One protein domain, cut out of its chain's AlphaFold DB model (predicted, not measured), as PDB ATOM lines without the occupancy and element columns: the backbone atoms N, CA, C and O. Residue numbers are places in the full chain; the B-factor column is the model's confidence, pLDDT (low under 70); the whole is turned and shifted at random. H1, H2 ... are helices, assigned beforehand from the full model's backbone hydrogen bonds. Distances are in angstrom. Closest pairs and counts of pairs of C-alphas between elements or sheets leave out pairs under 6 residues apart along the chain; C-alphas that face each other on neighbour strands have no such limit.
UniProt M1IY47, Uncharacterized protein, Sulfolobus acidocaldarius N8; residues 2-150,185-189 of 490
ATOM      1  N   ASP A   2    -125.968  -9.273   4.921       64.31
ATOM      2  CA  ASP A   2    -125.285  -8.142   5.569       64.31
ATOM      3  C   ASP A   2    -126.232  -7.183   6.300       64.31
ATOM      4  O   ASP A   2    -125.941  -6.781   7.424       64.31
ATOM      5  N   ASN A   3    -127.442  -6.957   5.773       68.38
ATOM      6  CA  ASN A   3    -128.458  -6.135   6.449       68.38
ATOM      7  C   ASN A   3    -128.872  -6.698   7.823       68.38
ATOM      8  O   ASN A   3    -129.070  -5.937   8.764       68.38
ATOM      9  N   LEU A   4    -128.946  -8.027   7.979       72.81
ATOM     10  CA  LEU A   4    -129.263  -8.669   9.265       72.81
ATOM     11  C   LEU A   4    -128.114  -8.542  10.275       72.81
ATOM     12  O   LEU A   4    -128.365  -8.407  11.472       72.81
ATOM     13  N   LYS A   5    -126.858  -8.547   9.809       77.69
ATOM     14  CA  LYS A   5    -125.684  -8.332  10.668       77.69
ATOM     15  C   LYS A   5    -125.610  -6.888  11.163       77.69
ATOM     16  O   LYS A   5    -125.408  -6.677  12.356       77.69
ATOM     17  N   ILE A   6    -125.827  -5.914  10.278       80.06
ATOM     18  CA  ILE A   6    -125.868  -4.486  10.631       80.06
ATOM     19  C   ILE A   6    -126.977  -4.236  11.657       80.06
ATOM     20  O   ILE A   6    -126.733  -3.653  12.712       80.06
ATOM     21  N   LEU A   7    -128.173  -4.766  11.398       84.06
ATOM     22  CA  LEU A   7    -129.320  -4.615  12.286       84.06
ATOM     23  C   LEU A   7    -129.090  -5.293  13.646       84.06
ATOM     24  O   LEU A   7    -129.422  -4.728  14.684       84.06
ATOM     25  N   SER A   8    -128.458  -6.471  13.669       84.50
ATOM     26  CA  SER A   8    -128.049  -7.119  14.919       84.50
ATOM     27  C   SER A   8    -127.019  -6.298  15.697       84.50
ATOM     28  O   SER A   8    -127.085  -6.292  16.923       84.50
ATOM     29  N   SER A   9    -126.079  -5.633  15.021       88.81
ATOM     30  CA  SER A   9    -125.073  -4.777  15.662       88.81
ATOM     31  C   SER A   9    -125.716  -3.542  16.298       88.81
ATOM     32  O   SER A   9    -125.460  -3.232  17.460       88.81
ATOM     33  N   PHE A  10    -126.635  -2.895  15.578       89.50
ATOM     34  CA  PHE A  10    -127.393  -1.747  16.075       89.50
ATOM     35  C   PHE A  10    -128.233  -2.092  17.316       89.50
ATOM     36  O   PHE A  10    -128.170  -1.410  18.338       89.50
ATOM     37  N   VAL A  11    -128.968  -3.205  17.267       91.12
ATOM     38  CA  VAL A  11    -129.783  -3.692  18.391       91.12
ATOM     39  C   VAL A  11    -128.918  -4.073  19.603       91.12
ATOM     40  O   VAL A  11    -129.324  -3.892  20.752       91.12
ATOM     41  N   ASP A  12    -127.701  -4.570  19.373       90.88
ATOM     42  CA  ASP A  12    -126.739  -4.848  20.442       90.88
ATOM     43  C   ASP A  12    -126.176  -3.557  21.059       90.88
ATOM     44  O   ASP A  12    -126.044  -3.466  22.279       90.88
ATOM     45  N   TYR A  13    -125.910  -2.533  20.245       92.81
ATOM     46  CA  TYR A  13    -125.469  -1.216  20.710       92.81
ATOM     47  C   TYR A  13    -126.496  -0.563  21.647       92.81
ATOM     48  O   TYR A  13    -126.122  -0.121  22.740       92.81
ATOM     49  N   ILE A  14    -127.782  -0.572  21.265       92.62
ATOM     50  CA  ILE A  14    -128.887  -0.095  22.118       92.62
ATOM     51  C   ILE A  14    -128.882  -0.844  23.452       92.62
ATOM     52  O   ILE A  14    -128.965  -0.235  24.518       92.62
ATOM     53  N   PHE A  15    -128.731  -2.170  23.409       93.94
ATOM     54  CA  PHE A  15    -128.734  -2.993  24.613       93.94
ATOM     55  C   PHE A  15    -127.548  -2.704  25.538       93.94
ATOM     56  O   PHE A  15    -127.686  -2.739  26.761       93.94
ATOM     57  N   ARG A  16    -126.362  -2.408  24.997       92.12
ATOM     58  CA  ARG A  16    -125.188  -2.062  25.814       92.12
ATOM     59  C   ARG A  16    -125.413  -0.765  26.588       92.12
ATOM     60  O   ARG A  16    -125.194  -0.758  27.799       92.12
ATOM     61  N   HIS A  17    -125.972   0.251  25.935       94.56
ATOM     62  CA  HIS A  17    -126.243   1.575  26.513       94.56
ATOM     63  C   HIS A  17    -127.629   1.691  27.167       94.56
ATOM     64  O   HIS A  17    -128.074   2.781  27.517       94.56
ATOM     65  N   SER A  18    -128.315   0.567  27.375       95.88
ATOM     66  CA  SER A  18    -129.712   0.532  27.807       95.88
ATOM     67  C   SER A  18    -129.984   1.247  29.138       95.88
ATOM     68  O   SER A  18    -131.032   1.867  29.286       95.88
ATOM     69  N   TYR A  19    -129.050   1.220  30.094       95.94
ATOM     70  CA  TYR A  19    -129.209   1.944  31.361       95.94
ATOM     71  C   TYR A  19    -129.198   3.466  31.173       95.94
ATOM     72  O   TYR A  19    -129.974   4.150  31.828       95.94
ATOM     73  N   ILE A  20    -128.395   3.992  30.241       93.69
ATOM     74  CA  ILE A  20    -128.350   5.432  29.935       93.69
ATOM     75  C   ILE A  20    -129.683   5.873  29.327       93.69
ATOM     76  O   ILE A  20    -130.277   6.847  29.777       93.69
ATOM     77  N   PHE A  21    -130.202   5.106  28.363       93.75
ATOM     78  CA  PHE A  21    -131.536   5.354  27.810       93.75
ATOM     79  C   PHE A  21    -132.627   5.279  28.883       93.75
ATOM     80  O   PHE A  21    -133.539   6.099  28.885       93.75
ATOM     81  N   THR A  22    -132.510   4.344  29.832       94.69
ATOM     82  CA  THR A  22    -133.466   4.218  30.943       94.69
ATOM     83  C   THR A  22    -133.425   5.444  31.858       94.69
ATOM     84  O   THR A  22    -134.483   5.933  32.233       94.69
ATOM     85  N   ILE A  23    -132.243   5.994  32.164       95.00
ATOM     86  CA  ILE A  23    -132.116   7.243  32.941       95.00
ATOM     87  C   ILE A  23    -132.855   8.388  32.238       95.00
ATOM     88  O   ILE A  23    -133.638   9.090  32.871       95.00
ATOM     89  N   LEU A  24    -132.664   8.543  30.924       94.44
ATOM     90  CA  LEU A  24    -133.357   9.577  30.149       94.44
ATOM     91  C   LEU A  24    -134.881   9.408  30.203       94.44
ATOM     92  O   LEU A  24    -135.588  10.383  30.430       94.44
ATOM     93  N   VAL A  25    -135.387   8.180  30.048       94.00
ATOM     94  CA  VAL A  25    -136.828   7.888  30.170       94.00
ATOM     95  C   VAL A  25    -137.357   8.295  31.545       94.00
ATOM     96  O   VAL A  25    -138.371   8.979  31.631       94.00
ATOM     97  N   VAL A  26    -136.658   7.909  32.615       93.75
ATOM     98  CA  VAL A  26    -137.078   8.170  33.998       93.75
ATOM     99  C   VAL A  26    -137.108   9.666  34.322       93.75
ATOM    100  O   VAL A  26    -137.995  10.109  35.042       93.75
ATOM    101  N   LEU A  27    -136.175  10.453  33.784       92.44
ATOM    102  CA  LEU A  27    -136.133  11.898  34.020       92.44
ATOM    103  C   LEU A  27    -137.149  12.677  33.176       92.44
ATOM    104  O   LEU A  27    -137.602  13.734  33.603       92.44
ATOM    105  N   LEU A  28    -137.491  12.184  31.984       94.31
ATOM    106  CA  LEU A  28    -138.374  12.892  31.053       94.31
ATOM    107  C   LEU A  28    -139.855  12.548  31.226       94.31
ATOM    108  O   LEU A  28    -140.697  13.355  30.835       94.31
ATOM    109  N   ILE A  29    -140.187  11.379  31.788       93.12
ATOM    110  CA  ILE A  29    -141.580  10.925  31.879       93.12
ATOM    111  C   ILE A  29    -142.525  11.910  32.589       93.12
ATOM    112  O   ILE A  29    -143.598  12.114  32.029       93.12
ATOM    113  N   PRO A  30    -142.157  12.609  33.686       89.62
ATOM    114  CA  PRO A  30    -143.087  13.521  34.360       89.62
ATOM    115  C   PRO A  30    -143.417  14.780  33.544       89.62
ATOM    116  O   PRO A  30    -144.351  15.506  33.868       89.62
ATOM    117  N   PHE A  31    -142.618  15.079  32.513       91.81
ATOM    118  CA  PHE A  31    -142.749  16.291  31.700       91.81
ATOM    119  C   PHE A  31    -143.320  16.010  30.309       91.81
ATOM    120  O   PHE A  31    -143.931  16.880  29.697       91.81
ATOM    121  N   LEU A  32    -143.065  14.813  29.775       94.44
ATOM    122  CA  LEU A  32    -143.348  14.433  28.393       94.44
ATOM    123  C   LEU A  32    -143.994  13.040  28.339       94.44
ATOM    124  O   LEU A  32    -143.580  12.181  27.555       94.44
ATOM    125  N   THR A  33    -145.016  12.822  29.168       93.06
ATOM    126  CA  THR A  33    -145.640  11.520  29.439       93.06
ATOM    127  C   THR A  33    -145.952  10.721  28.175       93.06
ATOM    128  O   THR A  33    -145.486   9.588  28.014       93.06
ATOM    129  N   VAL A  34    -146.692  11.319  27.235       94.88
ATOM    130  CA  VAL A  34    -147.131  10.649  26.002       94.88
ATOM    131  C   VAL A  34    -145.940  10.227  25.126       94.88
ATOM    132  O   VAL A  34    -145.729   9.021  24.968       94.88
ATOM    133  N   PRO A  35    -145.113  11.138  24.570       96.31
ATOM    134  CA  PRO A  35    -144.026  10.741  23.672       96.31
ATOM    135  C   PRO A  35    -142.973   9.852  24.351       96.31
ATOM    136  O   PRO A  35    -142.451   8.937  23.709       96.31
ATOM    137  N   VAL A  36    -142.691  10.050  25.646       96.75
ATOM    138  CA  VAL A  36    -141.762   9.191  26.402       96.75
ATOM    139  C   VAL A  36    -142.319   7.777  26.551       96.75
ATOM    140  O   VAL A  36    -141.563   6.812  26.408       96.75
ATOM    141  N   THR A  37    -143.631   7.622  26.747       97.12
ATOM    142  CA  THR A  37    -144.280   6.304  26.801       97.12
ATOM    143  C   THR A  37    -144.132   5.550  25.481       97.12
ATOM    144  O   THR A  37    -143.671   4.404  25.469       97.12
ATOM    145  N   PHE A  38    -144.416   6.204  24.352       96.94
ATOM    146  CA  PHE A  38    -144.218   5.615  23.023       96.94
ATOM    147  C   PHE A  38    -142.756   5.215  22.784       96.94
ATOM    148  O   PHE A  38    -142.478   4.078  22.388       96.94
ATOM    149  N   ALA A  39    -141.812   6.118  23.068       97.56
ATOM    150  CA  ALA A  39    -140.382   5.849  22.932       97.56
ATOM    151  C   ALA A  39    -139.935   4.673  23.815       97.56
ATOM    152  O   ALA A  39    -139.153   3.827  23.374       97.56
ATOM    153  N   THR A  40    -140.484   4.567  25.029       97.81
ATOM    154  CA  THR A  40    -140.222   3.455  25.948       97.81
ATOM    155  C   THR A  40    -140.690   2.129  25.355       97.81
ATOM    156  O   THR A  40    -139.917   1.176  25.342       97.81
ATOM    157  N   MET A  41    -141.901   2.046  24.793       98.06
ATOM    158  CA  MET A  41    -142.396   0.800  24.184       98.06
ATOM    159  C   MET A  41    -141.537   0.357  22.989       98.06
ATOM    160  O   MET A  41    -141.206  -0.826  22.868       98.06
ATOM    161  N   VAL A  42    -141.098   1.293  22.140       97.94
ATOM    162  CA  VAL A  42    -140.154   0.997  21.044       97.94
ATOM    163  C   VAL A  42    -138.821   0.483  21.598       97.94
ATOM    164  O   VAL A  42    -138.303  -0.540  21.142       97.94
ATOM    165  N   PHE A  43    -138.281   1.156  22.615       97.69
ATOM    166  CA  PHE A  43    -137.039   0.770  23.278       97.69
ATOM    167  C   PHE A  43    -137.122  -0.641  23.878       97.69
ATOM    168  O   PHE A  43    -136.233  -1.458  23.634       97.69
ATOM    169  N   ILE A  44    -138.213  -0.977  24.573       98.06
ATOM    170  CA  ILE A  44    -138.456  -2.325  25.107       98.06
ATOM    171  C   ILE A  44    -138.477  -3.370  23.992       98.06
ATOM    172  O   ILE A  44    -137.825  -4.408  24.125       98.06
ATOM    173  N   GLY A  45    -139.148  -3.090  22.871       97.56
ATOM    174  CA  GLY A  45    -139.122  -3.968  21.702       97.56
ATOM    175  C   GLY A  45    -137.689  -4.284  21.253       97.56
ATOM    176  O   GLY A  45    -137.354  -5.448  21.016       97.56
ATOM    177  N   PHE A  46    -136.816  -3.271  21.183       97.88
ATOM    178  CA  PHE A  46    -135.415  -3.475  20.807       97.88
ATOM    179  C   PHE A  46    -134.673  -4.332  21.830       97.88
ATOM    180  O   PHE A  46    -133.954  -5.249  21.430       97.88
ATOM    181  N   LEU A  47    -134.878  -4.109  23.132       97.88
ATOM    182  CA  LEU A  47    -134.214  -4.908  24.163       97.88
ATOM    183  C   LEU A  47    -134.616  -6.390  24.107       97.88
ATOM    184  O   LEU A  47    -133.759  -7.273  24.225       97.88
ATOM    185  N   PHE A  48    -135.902  -6.681  23.887       98.00
ATOM    186  CA  PHE A  48    -136.376  -8.052  23.679       98.00
ATOM    187  C   PHE A  48    -135.771  -8.681  22.420       98.00
ATOM    188  O   PHE A  48    -135.400  -9.860  22.441       98.00
ATOM    189  N   GLN A  49    -135.598  -7.905  21.345       97.44
ATOM    190  CA  GLN A  49    -134.925  -8.376  20.137       97.44
ATOM    191  C   GLN A  49    -133.450  -8.723  20.404       97.44
ATOM    192  O   GLN A  49    -132.972  -9.760  19.932       97.44
ATOM    193  N   SER A  50    -132.730  -7.936  21.213       96.00
ATOM    194  CA  SER A  50    -131.346  -8.241  21.618       96.00
ATOM    195  C   SER A  50    -131.262  -9.560  22.392       96.00
ATOM    196  O   SER A  50    -130.405 -10.403  22.109       96.00
ATOM    197  N   VAL A  51    -132.185  -9.782  23.337       96.81
ATOM    198  CA  VAL A  51    -132.293 -11.046  24.086       96.81
ATOM    199  C   VAL A  51    -132.600 -12.216  23.145       96.81
ATOM    200  O   VAL A  51    -132.020 -13.296  23.281       96.81
ATOM    201  N   TYR A  52    -133.465 -12.014  22.149       96.75
ATOM    202  CA  TYR A  52    -133.784 -13.025  21.144       96.75
ATOM    203  C   TYR A  52    -132.575 -13.414  20.274       96.75
ATOM    204  O   TYR A  52    -132.365 -14.608  20.019       96.75
ATOM    205  N   TYR A  53    -131.741 -12.461  19.851       94.75
ATOM    206  CA  TYR A  53    -130.532 -12.772  19.077       94.75
ATOM    207  C   TYR A  53    -129.525 -13.619  19.862       94.75
ATOM    208  O   TYR A  53    -128.836 -14.453  19.276       94.75
ATOM    209  N   LYS A  54    -129.483 -13.483  21.191       93.38
ATOM    210  CA  LYS A  54    -128.613 -14.272  22.079       93.38
ATOM    211  C   LYS A  54    -129.305 -15.495  22.703       93.38
ATOM    212  O   LYS A  54    -128.755 -16.118  23.603       93.38
ATOM    213  N   ARG A  55    -130.485 -15.903  22.213       94.25
ATOM    214  CA  ARG A  55    -131.314 -16.976  22.816       94.25
ATOM    215  C   ARG A  55    -130.668 -18.363  22.896       94.25
ATOM    216  O   ARG A  55    -131.184 -19.229  23.596       94.25
ATOM    217  N   LEU A  56    -129.613 -18.627  22.125       92.44
ATOM    218  CA  LEU A  56    -128.935 -19.929  22.109       92.44
ATOM    219  C   LEU A  56    -127.724 -19.983  23.052       92.44
ATOM    220  O   LEU A  56    -127.207 -21.070  23.288       92.44
ATOM    221  N   SER A  57    -127.297 -18.855  23.625       92.62
ATOM    222  CA  SER A  57    -126.134 -18.773  24.511       92.62
ATOM    223  C   SER A  57    -126.509 -18.356  25.936       92.62
ATOM    224  O   SER A  57    -127.563 -17.771  26.191       92.62
ATOM    225  N   LEU A  58    -125.635 -18.678  26.895       94.31
ATOM    226  CA  LEU A  58    -125.731 -18.167  28.262       94.31
ATOM    227  C   LEU A  58    -125.191 -16.735  28.292       94.31
ATOM    228  O   LEU A  58    -124.000 -16.508  28.082       94.31
ATOM    229  N   THR A  59    -126.064 -15.769  28.562       94.31
ATOM    230  CA  THR A  59    -125.710 -14.343  28.612       94.31
ATOM    231  C   THR A  59    -126.335 -13.674  29.828       94.31
ATOM    232  O   THR A  59    -127.246 -14.217  30.449       94.31
ATOM    233  N   ASN A  60    -125.852 -12.487  30.181       94.94
ATOM    234  CA  ASN A  60    -126.465 -11.648  31.213       94.94
ATOM    235  C   ASN A  60    -127.660 -10.826  30.691       94.94
ATOM    236  O   ASN A  60    -128.314 -10.142  31.474       94.94
ATOM    237  N   TYR A  61    -127.983 -10.912  29.392       96.19
ATOM    238  CA  TYR A  61    -129.004 -10.078  28.753       96.19
ATOM    239  C   TYR A  61    -130.393 -10.276  29.383       96.19
ATOM    240  O   TYR A  61    -131.030  -9.274  29.697       96.19
ATOM    241  N   PRO A  62    -130.867 -11.509  29.666       97.12
ATOM    242  CA  PRO A  62    -132.162 -11.685  30.322       97.12
ATOM    243  C   PRO A  62    -132.251 -10.993  31.688       97.12
ATOM    244  O   PRO A  62    -133.251 -10.345  31.966       97.12
ATOM    245  N   TYR A  63    -131.211 -11.078  32.525       97.06
ATOM    246  CA  TYR A  63    -131.222 -10.418  33.835       97.06
ATOM    247  C   TYR A  63    -131.070  -8.901  33.736       97.06
ATOM    248  O   TYR A  63    -131.723  -8.193  34.491       97.06
ATOM    249  N   LYS A  64    -130.272  -8.395  32.787       96.69
ATOM    250  CA  LYS A  64    -130.191  -6.954  32.502       96.69
ATOM    251  C   LYS A  64    -131.541  -6.393  32.062       96.69
ATOM    252  O   LYS A  64    -131.937  -5.331  32.524       96.69
ATOM    253  N   LEU A  65    -132.265  -7.120  31.211       97.56
ATOM    254  CA  LEU A  65    -133.608  -6.725  30.796       97.56
ATOM    255  C   LEU A  65    -134.601  -6.770  31.965       97.56
ATOM    256  O   LEU A  65    -135.357  -5.822  32.126       97.56
ATOM    257  N   ILE A  66    -134.566  -7.809  32.808       98.12
ATOM    258  CA  ILE A  66    -135.386  -7.871  34.033       98.12
ATOM    259  C   ILE A  66    -135.102  -6.666  34.940       98.12
ATOM    260  O   ILE A  66    -136.035  -6.054  35.446       98.12
ATOM    261  N   ASP A  67    -133.838  -6.293  35.139       97.19
ATOM    262  CA  ASP A  67    -133.471  -5.158  35.995       97.19
ATOM    263  C   ASP A  67    -134.040  -3.834  35.458       97.19
ATOM    264  O   ASP A  67    -134.705  -3.095  36.182       97.19
ATOM    265  N   ILE A  68    -133.883  -3.587  34.154       97.56
ATOM    266  CA  ILE A  68    -134.428  -2.402  33.476       97.56
ATOM    267  C   ILE A  68    -135.956  -2.376  33.534       97.56
ATOM    268  O   ILE A  68    -136.536  -1.346  33.867       97.56
ATOM    269  N   LEU A  69    -136.616  -3.498  33.238       98.31
ATOM    270  CA  LEU A  69    -138.073  -3.591  33.312       98.31
ATOM    271  C   LEU A  69    -138.568  -3.376  34.743       98.31
ATOM    272  O   LEU A  69    -139.564  -2.693  34.926       98.31
ATOM    273  N   SER A  70    -137.873  -3.901  35.753       97.69
ATOM    274  CA  SER A  70    -138.225  -3.694  37.166       97.69
ATOM    275  C   SER A  70    -138.192  -2.212  37.531       97.69
ATOM    276  O   SER A  70    -139.137  -1.702  38.127       97.69
ATOM    277  N   VAL A  71    -137.131  -1.515  37.124       97.00
ATOM    278  CA  VAL A  71    -136.989  -0.070  37.322       97.00
ATOM    279  C   VAL A  71    -138.113   0.700  36.628       97.00
ATOM    280  O   VAL A  71    -138.763   1.537  37.251       97.00
ATOM    281  N   LEU A  72    -138.375   0.400  35.355       97.75
ATOM    282  CA  LEU A  72    -139.428   1.070  34.600       97.75
ATOM    283  C   LEU A  72    -140.813   0.780  35.186       97.75
ATOM    284  O   LEU A  72    -141.602   1.703  35.320       97.75
ATOM    285  N   VAL A  73    -141.103  -0.454  35.603       98.12
ATOM    286  CA  VAL A  73    -142.367  -0.794  36.275       98.12
ATOM    287  C   VAL A  73    -142.548   0.039  37.539       98.12
ATOM    288  O   VAL A  73    -143.634   0.568  37.737       98.12
ATOM    289  N   VAL A  74    -141.509   0.208  38.363       96.38
ATOM    290  CA  VAL A  74    -141.589   1.052  39.567       96.38
ATOM    291  C   VAL A  74    -141.925   2.496  39.197       96.38
ATOM    292  O   VAL A  74    -142.885   3.047  39.731       96.38
ATOM    293  N   VAL A  75    -141.202   3.087  38.246       95.75
ATOM    294  CA  VAL A  75    -141.409   4.487  37.841       95.75
ATOM    295  C   VAL A  75    -142.796   4.699  37.232       95.75
ATOM    296  O   VAL A  75    -143.521   5.587  37.667       95.75
ATOM    297  N   TYR A  76    -143.211   3.842  36.298       96.94
ATOM    298  CA  TYR A  76    -144.538   3.913  35.685       96.94
ATOM    299  C   TYR A  76    -145.661   3.612  36.687       96.94
ATOM    300  O   TYR A  76    -146.722   4.221  36.615       96.94
ATOM    301  N   SER A  77    -145.455   2.708  37.649       96.06
ATOM    302  CA  SER A  77    -146.452   2.459  38.698       96.06
ATOM    303  C   SER A  77    -146.640   3.674  39.599       96.06
ATOM    304  O   SER A  77    -147.764   3.986  39.983       96.06
ATOM    305  N   PHE A  78    -145.556   4.386  39.901       94.69
ATOM    306  CA  PHE A  78    -145.614   5.578  40.725       94.69
ATOM    307  C   PHE A  78    -146.262   6.747  39.984       94.69
ATOM    308  O   PHE A  78    -147.116   7.414  40.552       94.69
ATOM    309  N   GLU A  79    -145.926   6.945  38.708       93.31
ATOM    310  CA  GLU A  79    -146.581   7.942  37.853       93.31
ATOM    311  C   GLU A  79    -148.084   7.652  37.716       93.31
ATOM    312  O   GLU A  79    -148.910   8.534  37.930       93.31
ATOM    313  N   PHE A  80    -148.463   6.390  37.492       94.69
ATOM    314  CA  PHE A  80    -149.863   5.963  37.479       94.69
ATOM    315  C   PHE A  80    -150.598   6.306  38.785       94.69
ATOM    316  O   PHE A  80    -151.699   6.851  38.751       94.69
ATOM    317  N   LEU A  81    -149.992   6.017  39.942       92.69
ATOM    318  CA  LEU A  81    -150.564   6.368  41.247       92.69
ATOM    319  C   LEU A  81    -150.620   7.887  41.452       92.69
ATOM    320  O   LEU A  81    -151.597   8.387  42.006       92.69
ATOM    321  N   SER A  82    -149.610   8.621  40.984       92.00
ATOM    322  CA  SER A  82    -149.575  10.082  41.049       92.00
ATOM    323  C   SER A  82    -150.764  10.692  40.318       92.00
ATOM    324  O   SER A  82    -151.415  11.578  40.862       92.00
ATOM    325  N   GLN A  83    -151.097  10.176  39.135       90.81
ATOM    326  CA  GLN A  83    -152.245  10.636  38.355       90.81
ATOM    327  C   GLN A  83    -153.576  10.177  38.957       90.81
ATOM    328  O   GLN A  83    -154.500  10.973  39.086       90.81
ATOM    329  N   ALA A  84    -153.668   8.923  39.411       90.38
ATOM    330  CA  ALA A  84    -154.893   8.403  40.016       90.38
ATOM    331  C   ALA A  84    -155.295   9.164  41.296       90.38
ATOM    332  O   ALA A  84    -156.484   9.367  41.541       90.38
ATOM    333  N   TYR A  85    -154.318   9.590  42.102       90.06
ATOM    334  CA  TYR A  85    -154.541  10.253  43.392       90.06
ATOM    335  C   TYR A  85    -154.213  11.752  43.398       90.06
ATOM    336  O   TYR A  85    -154.219  12.362  44.467       90.06
ATOM    337  N   ASN A  86    -153.941  12.356  42.236       88.56
ATOM    338  CA  ASN A  86    -153.541  13.764  42.103       88.56
ATOM    339  C   ASN A  86    -152.380  14.157  43.039       88.56
ATOM    340  O   ASN A  86    -152.404  15.211  43.682       88.56
ATOM    341  N   LEU A  87    -151.361  13.298  43.149       90.25
ATOM    342  CA  LEU A  87    -150.179  13.600  43.951       90.25
ATOM    343  C   LEU A  87    -149.342  14.703  43.276       90.25
ATOM    344  O   LEU A  87    -149.241  14.745  42.048       90.25
ATOM    345  N   PRO A  88    -148.690  15.581  44.059       88.75
ATOM    346  CA  PRO A  88    -147.788  16.589  43.517       88.75
ATOM    347  C   PRO A  88    -146.633  15.996  42.696       88.75
ATOM    348  O   PRO A  88    -145.952  15.069  43.139       88.75
ATOM    349  N   MET A  89    -146.328  16.625  41.557       86.50
ATOM    350  CA  MET A  89    -145.269  16.207  40.622       86.50
ATOM    351  C   MET A  89    -143.879  16.052  41.269       86.50
ATOM    352  O   MET A  89    -143.071  15.245  40.821       86.50
ATOM    353  N   TYR A  90    -143.561  16.777  42.348       87.56
ATOM    354  CA  TYR A  90    -142.233  16.658  42.967       87.56
ATOM    355  C   TYR A  90    -141.940  15.239  43.475       87.56
ATOM    356  O   TYR A  90    -140.780  14.828  43.497       87.56
ATOM    357  N   TYR A  91    -142.965  14.466  43.851       87.19
ATOM    358  CA  TYR A  91    -142.771  13.089  44.289       87.19
ATOM    359  C   TYR A  91    -142.255  12.194  43.155       87.19
ATOM    360  O   TYR A  91    -141.356  11.381  43.381       87.19
ATOM    361  N   THR A  92    -142.779  12.360  41.935       86.25
ATOM    362  CA  THR A  92    -142.366  11.567  40.765       86.25
ATOM    363  C   THR A  92    -140.942  11.940  40.351       86.25
ATOM    364  O   THR A  92    -140.122  11.060  40.085       86.25
ATOM    365  N   VAL A  93    -140.591  13.229  40.437       88.50
ATOM    366  CA  VAL A  93    -139.228  13.732  40.203       88.50
ATOM    367  C   VAL A  93    -138.228  13.169  41.220       88.50
ATOM    368  O   VAL A  93    -137.169  12.678  40.829       88.50
ATOM    369  N   VAL A  94    -138.549  13.188  42.520       90.88
ATOM    370  CA  VAL A  94    -137.663  12.652  43.572       90.88
ATOM    371  C   VAL A  94    -137.423  11.156  43.380       90.88
ATOM    372  O   VAL A  94    -136.272  10.712  43.432       90.88
ATOM    373  N   LEU A  95    -138.473  10.377  43.100       91.50
ATOM    374  CA  LEU A  95    -138.319   8.959  42.777       91.50
ATOM    375  C   LEU A  95    -137.421   8.767  41.549       91.50
ATOM    376  O   LEU A  95    -136.526   7.920  41.566       91.50
ATOM    377  N   GLY A  96    -137.626   9.578  40.508       89.31
ATOM    378  CA  GLY A  96    -136.819   9.547  39.295       89.31
ATOM    379  C   GLY A  96    -135.330   9.768  39.567       89.31
ATOM    380  O   GLY A  96    -134.495   9.044  39.019       89.31
ATOM    381  N   LEU A  97    -134.978  10.686  40.471       90.69
ATOM    382  CA  LEU A  97    -133.593  10.921  40.896       90.69
ATOM    383  C   LEU A  97    -133.003   9.721  41.652       90.69
ATOM    384  O   LEU A  97    -131.904   9.272  41.321       90.69
ATOM    385  N   VAL A  98    -133.735   9.154  42.619       93.00
ATOM    386  CA  VAL A  98    -133.287   7.977  43.393       93.00
ATOM    387  C   VAL A  98    -133.022   6.784  42.473       93.00
ATOM    388  O   VAL A  98    -131.968   6.143  42.540       93.00
ATOM    389  N   VAL A  99    -133.959   6.512  41.569       93.56
ATOM    390  CA  VAL A  99    -133.850   5.436  40.584       93.56
ATOM    391  C   VAL A  99    -132.711   5.701  39.598       93.56
ATOM    392  O   VAL A  99    -131.972   4.778  39.252       93.56
ATOM    393  N   SER A 100    -132.506   6.952  39.184       90.38
ATOM    394  CA  SER A 100    -131.389   7.325  38.310       90.38
ATOM    395  C   SER A 100    -130.035   7.058  38.970       90.38
ATOM    396  O   SER A 100    -129.134   6.536  38.312       90.38
ATOM    397  N   THR A 101    -129.892   7.297  40.278       91.12
ATOM    398  CA  THR A 101    -128.676   6.934  41.028       91.12
ATOM    399  C   THR A 101    -128.437   5.423  41.040       91.12
ATOM    400  O   THR A 101    -127.309   4.975  40.814       91.12
ATOM    401  N   TYR A 102    -129.486   4.612  41.210       94.50
ATOM    402  CA  TYR A 102    -129.386   3.152  41.077       94.50
ATOM    403  C   TYR A 102    -128.959   2.720  39.663       94.50
ATOM    404  O   TYR A 102    -128.086   1.862  39.499       94.50
ATOM    405  N   LEU A 103    -129.519   3.337  38.622       93.62
ATOM    406  CA  LEU A 103    -129.146   3.049  37.236       93.62
ATOM    407  C   LEU A 103    -127.692   3.445  36.941       93.62
ATOM    408  O   LEU A 103    -126.990   2.695  36.264       93.62
ATOM    409  N   MET A 104    -127.199   4.559  37.489       91.12
ATOM    410  CA  MET A 104    -125.784   4.944  37.388       91.12
ATOM    411  C   MET A 104    -124.864   3.911  38.051       91.12
ATOM    412  O   MET A 104    -123.841   3.535  37.474       91.12
ATOM    413  N   TYR A 105    -125.249   3.376  39.214       93.75
ATOM    414  CA  TYR A 105    -124.547   2.243  39.825       93.75
ATOM    415  C   TYR A 105    -124.506   1.036  38.868       93.75
ATOM    416  O   TYR A 105    -123.448   0.439  38.649       93.75
ATOM    417  N   ARG A 106    -125.622   0.713  38.205       92.50
ATOM    418  CA  ARG A 106    -125.693  -0.385  37.228       92.50
ATOM    419  C   ARG A 106    -124.887  -0.157  35.951       92.50
ATOM    420  O   ARG A 106    -124.383  -1.136  35.400       92.50
ATOM    421  N   VAL A 107    -124.709   1.086  35.502       90.06
ATOM    422  CA  VAL A 107    -123.788   1.425  34.400       90.06
ATOM    423  C   VAL A 107    -122.353   1.040  34.762       90.06
ATOM    424  O   VAL A 107    -121.650   0.485  33.921       90.06
ATOM    425  N   LYS A 108    -121.933   1.279  36.011       89.44
ATOM    426  CA  LYS A 108    -120.566   1.008  36.475       89.44
ATOM    427  C   LYS A 108    -120.298  -0.474  36.748       89.44
ATOM    428  O   LYS A 108    -119.254  -0.980  36.351       89.44
ATOM    429  N   PHE A 109    -121.215  -1.160  37.433       89.44
ATOM    430  CA  PHE A 109    -120.977  -2.525  37.928       89.44
ATOM    431  C   PHE A 109    -121.625  -3.627  37.079       89.44
ATOM    432  O   PHE A 109    -121.189  -4.774  37.113       89.44
ATOM    433  N   GLY A 110    -122.655  -3.308  36.294       90.00
ATOM    434  CA  GLY A 110    -123.341  -4.282  35.451       90.00
ATOM    435  C   GLY A 110    -124.018  -5.427  36.221       90.00
ATOM    436  O   GLY A 110    -124.380  -5.312  37.395       90.00
ATOM    437  N   ILE A 111    -124.260  -6.530  35.505       92.50
ATOM    438  CA  ILE A 111    -124.799  -7.788  36.041       92.50
ATOM    439  C   ILE A 111    -123.965  -8.936  35.475       92.50
ATOM    440  O   ILE A 111    -123.889  -9.111  34.257       92.50
ATOM    441  N   GLU A 112    -123.379  -9.745  36.353       91.69
ATOM    442  CA  GLU A 112    -122.512 -10.862  35.960       91.69
ATOM    443  C   GLU A 112    -123.277 -12.167  35.719       91.69
ATOM    444  O   GLU A 112    -122.849 -13.022  34.942       91.69
ATOM    445  N   ARG A 113    -124.440 -12.325  36.363       93.81
ATOM    446  CA  ARG A 113    -125.223 -13.562  36.315       93.81
ATOM    447  C   ARG A 113    -125.677 -13.865  34.886       93.81
ATOM    448  O   ARG A 113    -126.353 -13.053  34.259       93.81
ATOM    449  N   LYS A 114    -125.363 -15.066  34.392       95.62
ATOM    450  CA  LYS A 114    -125.740 -15.530  33.048       95.62
ATOM    451  C   LYS A 114    -126.881 -16.538  33.104       95.62
ATOM    452  O   LYS A 114    -126.927 -17.394  33.985       95.62
ATOM    453  N   VAL A 115    -127.803 -16.456  32.153       96.44
ATOM    454  CA  VAL A 115    -128.899 -17.415  31.989       96.44
ATOM    455  C   VAL A 115    -129.374 -17.442  30.542       96.44
ATOM    456  O   VAL A 115    -129.155 -16.505  29.778       96.44
ATOM    457  N   ASN A 116    -130.052 -18.522  30.173       95.31
ATOM    458  CA  ASN A 116    -130.846 -18.593  28.960       95.31
ATOM    459  C   ASN A 116    -132.328 -18.652  29.356       95.31
ATOM    460  O   ASN A 116    -132.740 -19.549  30.097       95.31
ATOM    461  N   TYR A 117    -133.132 -17.697  28.879       96.62
ATOM    462  CA  TYR A 117    -134.557 -17.662  29.208       96.62
ATOM    463  C   TYR A 117    -135.253 -18.943  28.736       96.62
ATOM    464  O   TYR A 117    -135.958 -19.552  29.527       96.62
ATOM    465  N   LEU A 118    -134.929 -19.476  27.551       96.06
ATOM    466  CA  LEU A 118    -135.520 -20.700  26.992       96.06
ATOM    467  C   LEU A 118    -135.227 -21.985  27.786       96.06
ATOM    468  O   LEU A 118    -135.795 -23.036  27.475       96.06
ATOM    469  N   SER A 119    -134.304 -21.968  28.748       93.94
ATOM    470  CA  SER A 119    -134.075 -23.093  29.667       93.94
ATOM    471  C   SER A 119    -134.657 -22.859  31.060       93.94
ATOM    472  O   SER A 119    -134.817 -23.821  31.803       93.94
ATOM    473  N   ASN A 120    -134.994 -21.618  31.421       96.06
ATOM    474  CA  ASN A 120    -135.502 -21.273  32.743       96.06
ATOM    475  C   ASN A 120    -136.892 -20.609  32.646       96.06
ATOM    476  O   ASN A 120    -136.976 -19.416  32.343       96.06
ATOM    477  N   PRO A 121    -137.989 -21.341  32.930       96.50
ATOM    478  CA  PRO A 121    -139.344 -20.806  32.793       96.50
ATOM    479  C   PRO A 121    -139.628 -19.639  33.745       96.50
ATOM    480  O   PRO A 121    -140.423 -18.774  33.400       96.50
ATOM    481  N   ARG A 122    -138.952 -19.555  34.902       97.19
ATOM    482  CA  ARG A 122    -139.123 -18.435  35.843       97.19
ATOM    483  C   ARG A 122    -138.564 -17.136  35.273       97.19
ATOM    484  O   ARG A 122    -139.197 -16.101  35.397       97.19
ATOM    485  N   VAL A 123    -137.407 -17.194  34.610       97.50
ATOM    486  CA  VAL A 123    -136.808 -16.017  33.955       97.50
ATOM    487  C   VAL A 123    -137.677 -15.548  32.792       97.50
ATOM    488  O   VAL A 123    -137.943 -14.359  32.679       97.50
ATOM    489  N   ALA A 124    -138.162 -16.469  31.952       97.75
ATOM    490  CA  ALA A 124    -139.080 -16.107  30.874       97.75
ATOM    491  C   ALA A 124    -140.407 -15.537  31.405       97.75
ATOM    492  O   ALA A 124    -140.920 -14.580  30.832       97.75
ATOM    493  N   PHE A 125    -140.923 -16.077  32.513       98.12
ATOM    494  CA  PHE A 125    -142.118 -15.550  33.170       98.12
ATOM    495  C   PHE A 125    -141.884 -14.131  33.678       98.12
ATOM    496  O   PHE A 125    -142.680 -13.259  33.369       98.12
ATOM    497  N   LEU A 126    -140.777 -13.880  34.385       98.19
ATOM    498  CA  LEU A 126    -140.443 -12.541  34.875       98.19
ATOM    499  C   LEU A 126    -140.318 -11.529  33.733       98.19
ATOM    500  O   LEU A 126    -140.850 -10.432  33.848       98.19
ATOM    501  N   LEU A 127    -139.689 -11.906  32.615       98.19
ATOM    502  CA  LEU A 127    -139.602 -11.046  31.433       98.19
ATOM    503  C   LEU A 127    -140.988 -10.663  30.892       98.19
ATOM    504  O   LEU A 127    -141.246  -9.485  30.661       98.19
ATOM    505  N   LEU A 128    -141.880 -11.641  30.698       97.69
ATOM    506  CA  LEU A 128    -143.231 -11.375  30.195       97.69
ATOM    507  C   LEU A 128    -144.087 -10.613  31.198       97.69
ATOM    508  O   LEU A 128    -144.768  -9.672  30.811       97.69
ATOM    509  N   PHE A 129    -144.045 -11.014  32.466       98.19
ATOM    510  CA  PHE A 129    -144.797 -10.390  33.546       98.19
ATOM    511  C   PHE A 129    -144.406  -8.923  33.696       98.19
ATOM    512  O   PHE A 129    -145.274  -8.065  33.716       98.19
ATOM    513  N   GLN A 130    -143.111  -8.606  33.724       98.25
ATOM    514  CA  GLN A 130    -142.668  -7.222  33.879       98.25
ATOM    515  C   GLN A 130    -142.930  -6.375  32.633       98.25
ATOM    516  O   GLN A 130    -143.328  -5.224  32.771       98.25
ATOM    517  N   ALA A 131    -142.758  -6.926  31.425       98.00
ATOM    518  CA  ALA A 131    -143.127  -6.216  30.201       98.00
ATOM    519  C   ALA A 131    -144.635  -5.940  30.141       98.00
ATOM    520  O   ALA A 131    -145.040  -4.834  29.802       98.00
ATOM    521  N   PHE A 132    -145.455  -6.919  30.532       98.06
ATOM    522  CA  PHE A 132    -146.898  -6.756  30.644       98.06
ATOM    523  C   PHE A 132    -147.263  -5.690  31.681       98.06
ATOM    524  O   PHE A 132    -148.003  -4.771  31.351       98.06
ATOM    525  N   SER A 133    -146.718  -5.765  32.899       98.25
ATOM    526  CA  SER A 133    -146.971  -4.781  33.957       98.25
ATOM    527  C   SER A 133    -146.551  -3.376  33.534       98.25
ATOM    528  O   SER A 133    -147.281  -2.422  33.779       98.25
ATOM    529  N   LEU A 134    -145.414  -3.241  32.846       98.31
ATOM    530  CA  LEU A 134    -144.971  -1.966  32.289       98.31
ATOM    531  C   LEU A 134    -145.979  -1.433  31.267       98.31
ATOM    532  O   LEU A 134    -146.392  -0.284  31.377       98.31
ATOM    533  N   SER A 135    -146.408  -2.255  30.304       97.94
ATOM    534  CA  SER A 135    -147.447  -1.865  29.344       97.94
ATOM    535  C   SER A 135    -148.768  -1.527  30.038       97.94
ATOM    536  O   SER A 135    -149.429  -0.582  29.630       97.94
ATOM    537  N   TRP A 136    -149.142  -2.246  31.095       98.12
ATOM    538  CA  TRP A 136    -150.357  -1.995  31.865       98.12
ATOM    539  C   TRP A 136    -150.313  -0.623  32.551       98.12
ATOM    540  O   TRP A 136    -151.173   0.212  32.281       98.12
ATOM    541  N   PHE A 137    -149.265  -0.323  33.327       98.12
ATOM    542  CA  PHE A 137    -149.116   0.984  33.981       98.12
ATOM    543  C   PHE A 137    -148.977   2.130  32.975       98.12
ATOM    544  O   PHE A 137    -149.667   3.136  33.101       98.12
ATOM    545  N   ALA A 138    -148.157   1.956  31.935       98.06
ATOM    546  CA  ALA A 138    -148.020   2.924  30.847       98.06
ATOM    547  C   ALA A 138    -149.356   3.265  30.187       98.06
ATOM    548  O   ALA A 138    -149.609   4.412  29.837       98.06
ATOM    549  N   SER A 139    -150.234   2.280  30.037       98.00
ATOM    550  CA  SER A 139    -151.553   2.495  29.442       98.00
ATOM    551  C   SER A 139    -152.516   3.156  30.412       98.00
ATOM    552  O   SER A 139    -153.289   4.009  29.995       98.00
ATOM    553  N   GLY A 140    -152.437   2.813  31.700       96.94
ATOM    554  CA  GLY A 140    -153.164   3.500  32.763       96.94
ATOM    555  C   GLY A 140    -152.874   4.998  32.787       96.94
ATOM    556  O   GLY A 140    -153.808   5.789  32.778       96.94
ATOM    557  N   ILE A 141    -151.595   5.371  32.727       96.12
ATOM    558  CA  ILE A 141    -151.145   6.766  32.622       96.12
ATOM    559  C   ILE A 141    -151.761   7.446  31.392       96.12
ATOM    560  O   ILE A 141    -152.420   8.470  31.510       96.12
ATOM    561  N   LEU A 142    -151.623   6.850  30.201       96.75
ATOM    562  CA  LEU A 142    -152.187   7.437  28.979       96.75
ATOM    563  C   LEU A 142    -153.717   7.571  29.034       96.75
ATOM    564  O   LEU A 142    -154.261   8.531  28.490       96.75
ATOM    565  N   ASN A 143    -154.421   6.644  29.690       96.38
ATOM    566  CA  ASN A 143    -155.867   6.750  29.887       96.38
ATOM    567  C   ASN A 143    -156.238   7.988  30.726       96.38
ATOM    568  O   ASN A 143    -157.225   8.644  30.397       96.38
ATOM    569  N   PHE A 144    -155.466   8.314  31.768       94.69
ATOM    570  CA  PHE A 144    -155.662   9.526  32.573       94.69
ATOM    571  C   PHE A 144    -155.294  10.792  31.791       94.69
ATOM    572  O   PHE A 144    -156.121  11.691  31.664       94.69
ATOM    573  N   GLU A 145    -154.105  10.828  31.182       92.88
ATOM    574  CA  GLU A 145    -153.605  11.969  30.393       92.88
ATOM    575  C   GLU A 145    -154.538  12.375  29.247       92.88
ATOM    576  O   GLU A 145    -154.677  13.547  28.912       92.88
ATOM    577  N   THR A 146    -155.192  11.397  28.621       91.88
ATOM    578  CA  THR A 146    -156.096  11.639  27.487       91.88
ATOM    579  C   THR A 146    -157.553  11.819  27.901       91.88
ATOM    580  O   THR A 146    -158.414  11.995  27.042       91.88
ATOM    581  N   GLY A 147    -157.845  11.766  29.204       90.44
ATOM    582  CA  GLY A 147    -159.191  11.920  29.750       90.44
ATOM    583  C   GLY A 147    -160.126  10.730  29.510       90.44
ATOM    584  O   GLY A 147    -161.309  10.831  29.825       90.44
ATOM    585  N   MET A 148    -159.631   9.596  28.991       89.62
ATOM    586  CA  MET A 148    -160.426   8.360  28.871       89.62
ATOM    587  C   MET A 148    -160.831   7.807  30.244       89.62
ATOM    588  O   MET A 148    -161.888   7.196  30.380       89.62
ATOM    589  N   ILE A 149    -160.001   8.033  31.264       92.25
ATOM    590  CA  ILE A 149    -160.327   7.793  32.669       92.25
ATOM    591  C   ILE A 149    -160.157   9.123  33.399       92.25
ATOM    592  O   ILE A 149    -159.047   9.616  33.553       92.25
ATOM    593  N   SER A 150    -161.266   9.718  33.833       84.25
ATOM    594  CA  SER A 150    -161.276  11.063  34.428       84.25
ATOM    595  C   SER A 150    -160.972  11.093  35.929       84.25
ATOM    596  O   SER A 150    -160.679  12.150  36.478       84.25
ATOM    597  N   PRO A 185    -157.998   1.200  24.666       94.62
ATOM    598  CA  PRO A 185    -157.278   1.335  23.402       94.62
ATOM    599  C   PRO A 185    -155.781   1.591  23.603       94.62
ATOM    600  O   PRO A 185    -154.954   1.040  22.875       94.62
ATOM    601  N   TRP A 186    -155.413   2.374  24.624       96.38
ATOM    602  CA  TRP A 186    -154.017   2.660  24.956       96.38
ATOM    603  C   TRP A 186    -153.231   1.411  25.342       96.38
ATOM    604  O   TRP A 186    -152.069   1.281  24.954       96.38
ATOM    605  N   PHE A 187    -153.872   0.450  26.009       97.00
ATOM    606  CA  PHE A 187    -153.258  -0.839  26.299       97.00
ATOM    607  C   PHE A 187    -152.967  -1.644  25.041       97.00
ATOM    608  O   PHE A 187    -151.849  -2.140  24.858       97.00
ATOM    609  N   MET A 188    -153.924  -1.703  24.118       95.25
ATOM    610  CA  MET A 188    -153.724  -2.373  22.836       95.25
ATOM    611  C   MET A 188    -152.659  -1.679  21.977       95.25
ATOM    612  O   MET A 188    -151.868  -2.369  21.329       95.25
ATOM    613  N   ILE A 189    -152.586  -0.345  22.000       97.00
ATOM    614  CA  ILE A 189    -151.556   0.438  21.303       97.00
ATOM    615  C   ILE A 189    -150.173   0.156  21.896       97.00
ATOM    616  O   ILE A 189    -149.261  -0.206  21.153       97.00
TER     617      ILE A 189
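Overview. This is residues 2 to 150 and 185 to 189 of the 490 residues of an uncharacterized protein of Sulfolobus acidocaldarius N8 (UniProt M1IY47). Five helices, H2 to H6, run side by side in an up-and-down bundle, with H2, H3, H5 and H6 set round H4. H1 slants away at one end, where its residues 2 to 7 stick out, and the short H7 packs on H6. The printed part has 154 residues with seven named helices, H1 to H7 in order, and no named strand: all helix. It is compact, with a radius of gyration of the C-alphas of 16.0 A and spans of 46 by 34 by 32 A.

Along the chain. H1, residues 2 to 16, begins at C-alpha 2 (-125.285, -8.142, 5.569) and is 21.1 A long. H2 is residues 18 to 28, 15.4 A; H3 residues 33 to 53, 30.4 A; H4 residues 61 to 84, 33.7 A; H5 residues 90 to 109, 29.1 A. H6, residues 121 to 145, 35.8 A, ends at C-alpha 145 (-153.605, 11.969, 30.393). H7, residues 185 to 189, is 6.2 A long.

Arrangement. H3 and H4 are the hub, touching four helices each. They form a hairpin at a shallow tilt of 18 degrees, closest at the C-alphas of Val 51 and Tyr 61, 5.8 A. H4 touches H6, the same way, closest at the C-alphas of Val 73 and Leu 134, 4.9 A. H2 touches H5, opposite ways, closest at the C-alphas of Ile 23 and Ser 100, 5.4 A. H1 touches H3 at a steep tilt of 63 degrees, closest at the C-alphas of Val 11 and Ser 50, 5.8 A. H7 touches H6, closest at the C-alphas of Phe 187 and Ser 139, 4.9 A. H5 and H6 are apart. In H1 to H7 every O i to N i+4 pair is within hydrogen-bond range.

Size, cuts and confidence. The farthest C-alphas, of Asp 2 and Tyr 85, are 51.2 A apart. Residues 151 to 184 are not printed; C-alphas 150 and 185 are 15.2 A apart across the cut. The link H5 to H6 is long, 11 residues. Residues 2 to 3 have pLDDT under 70.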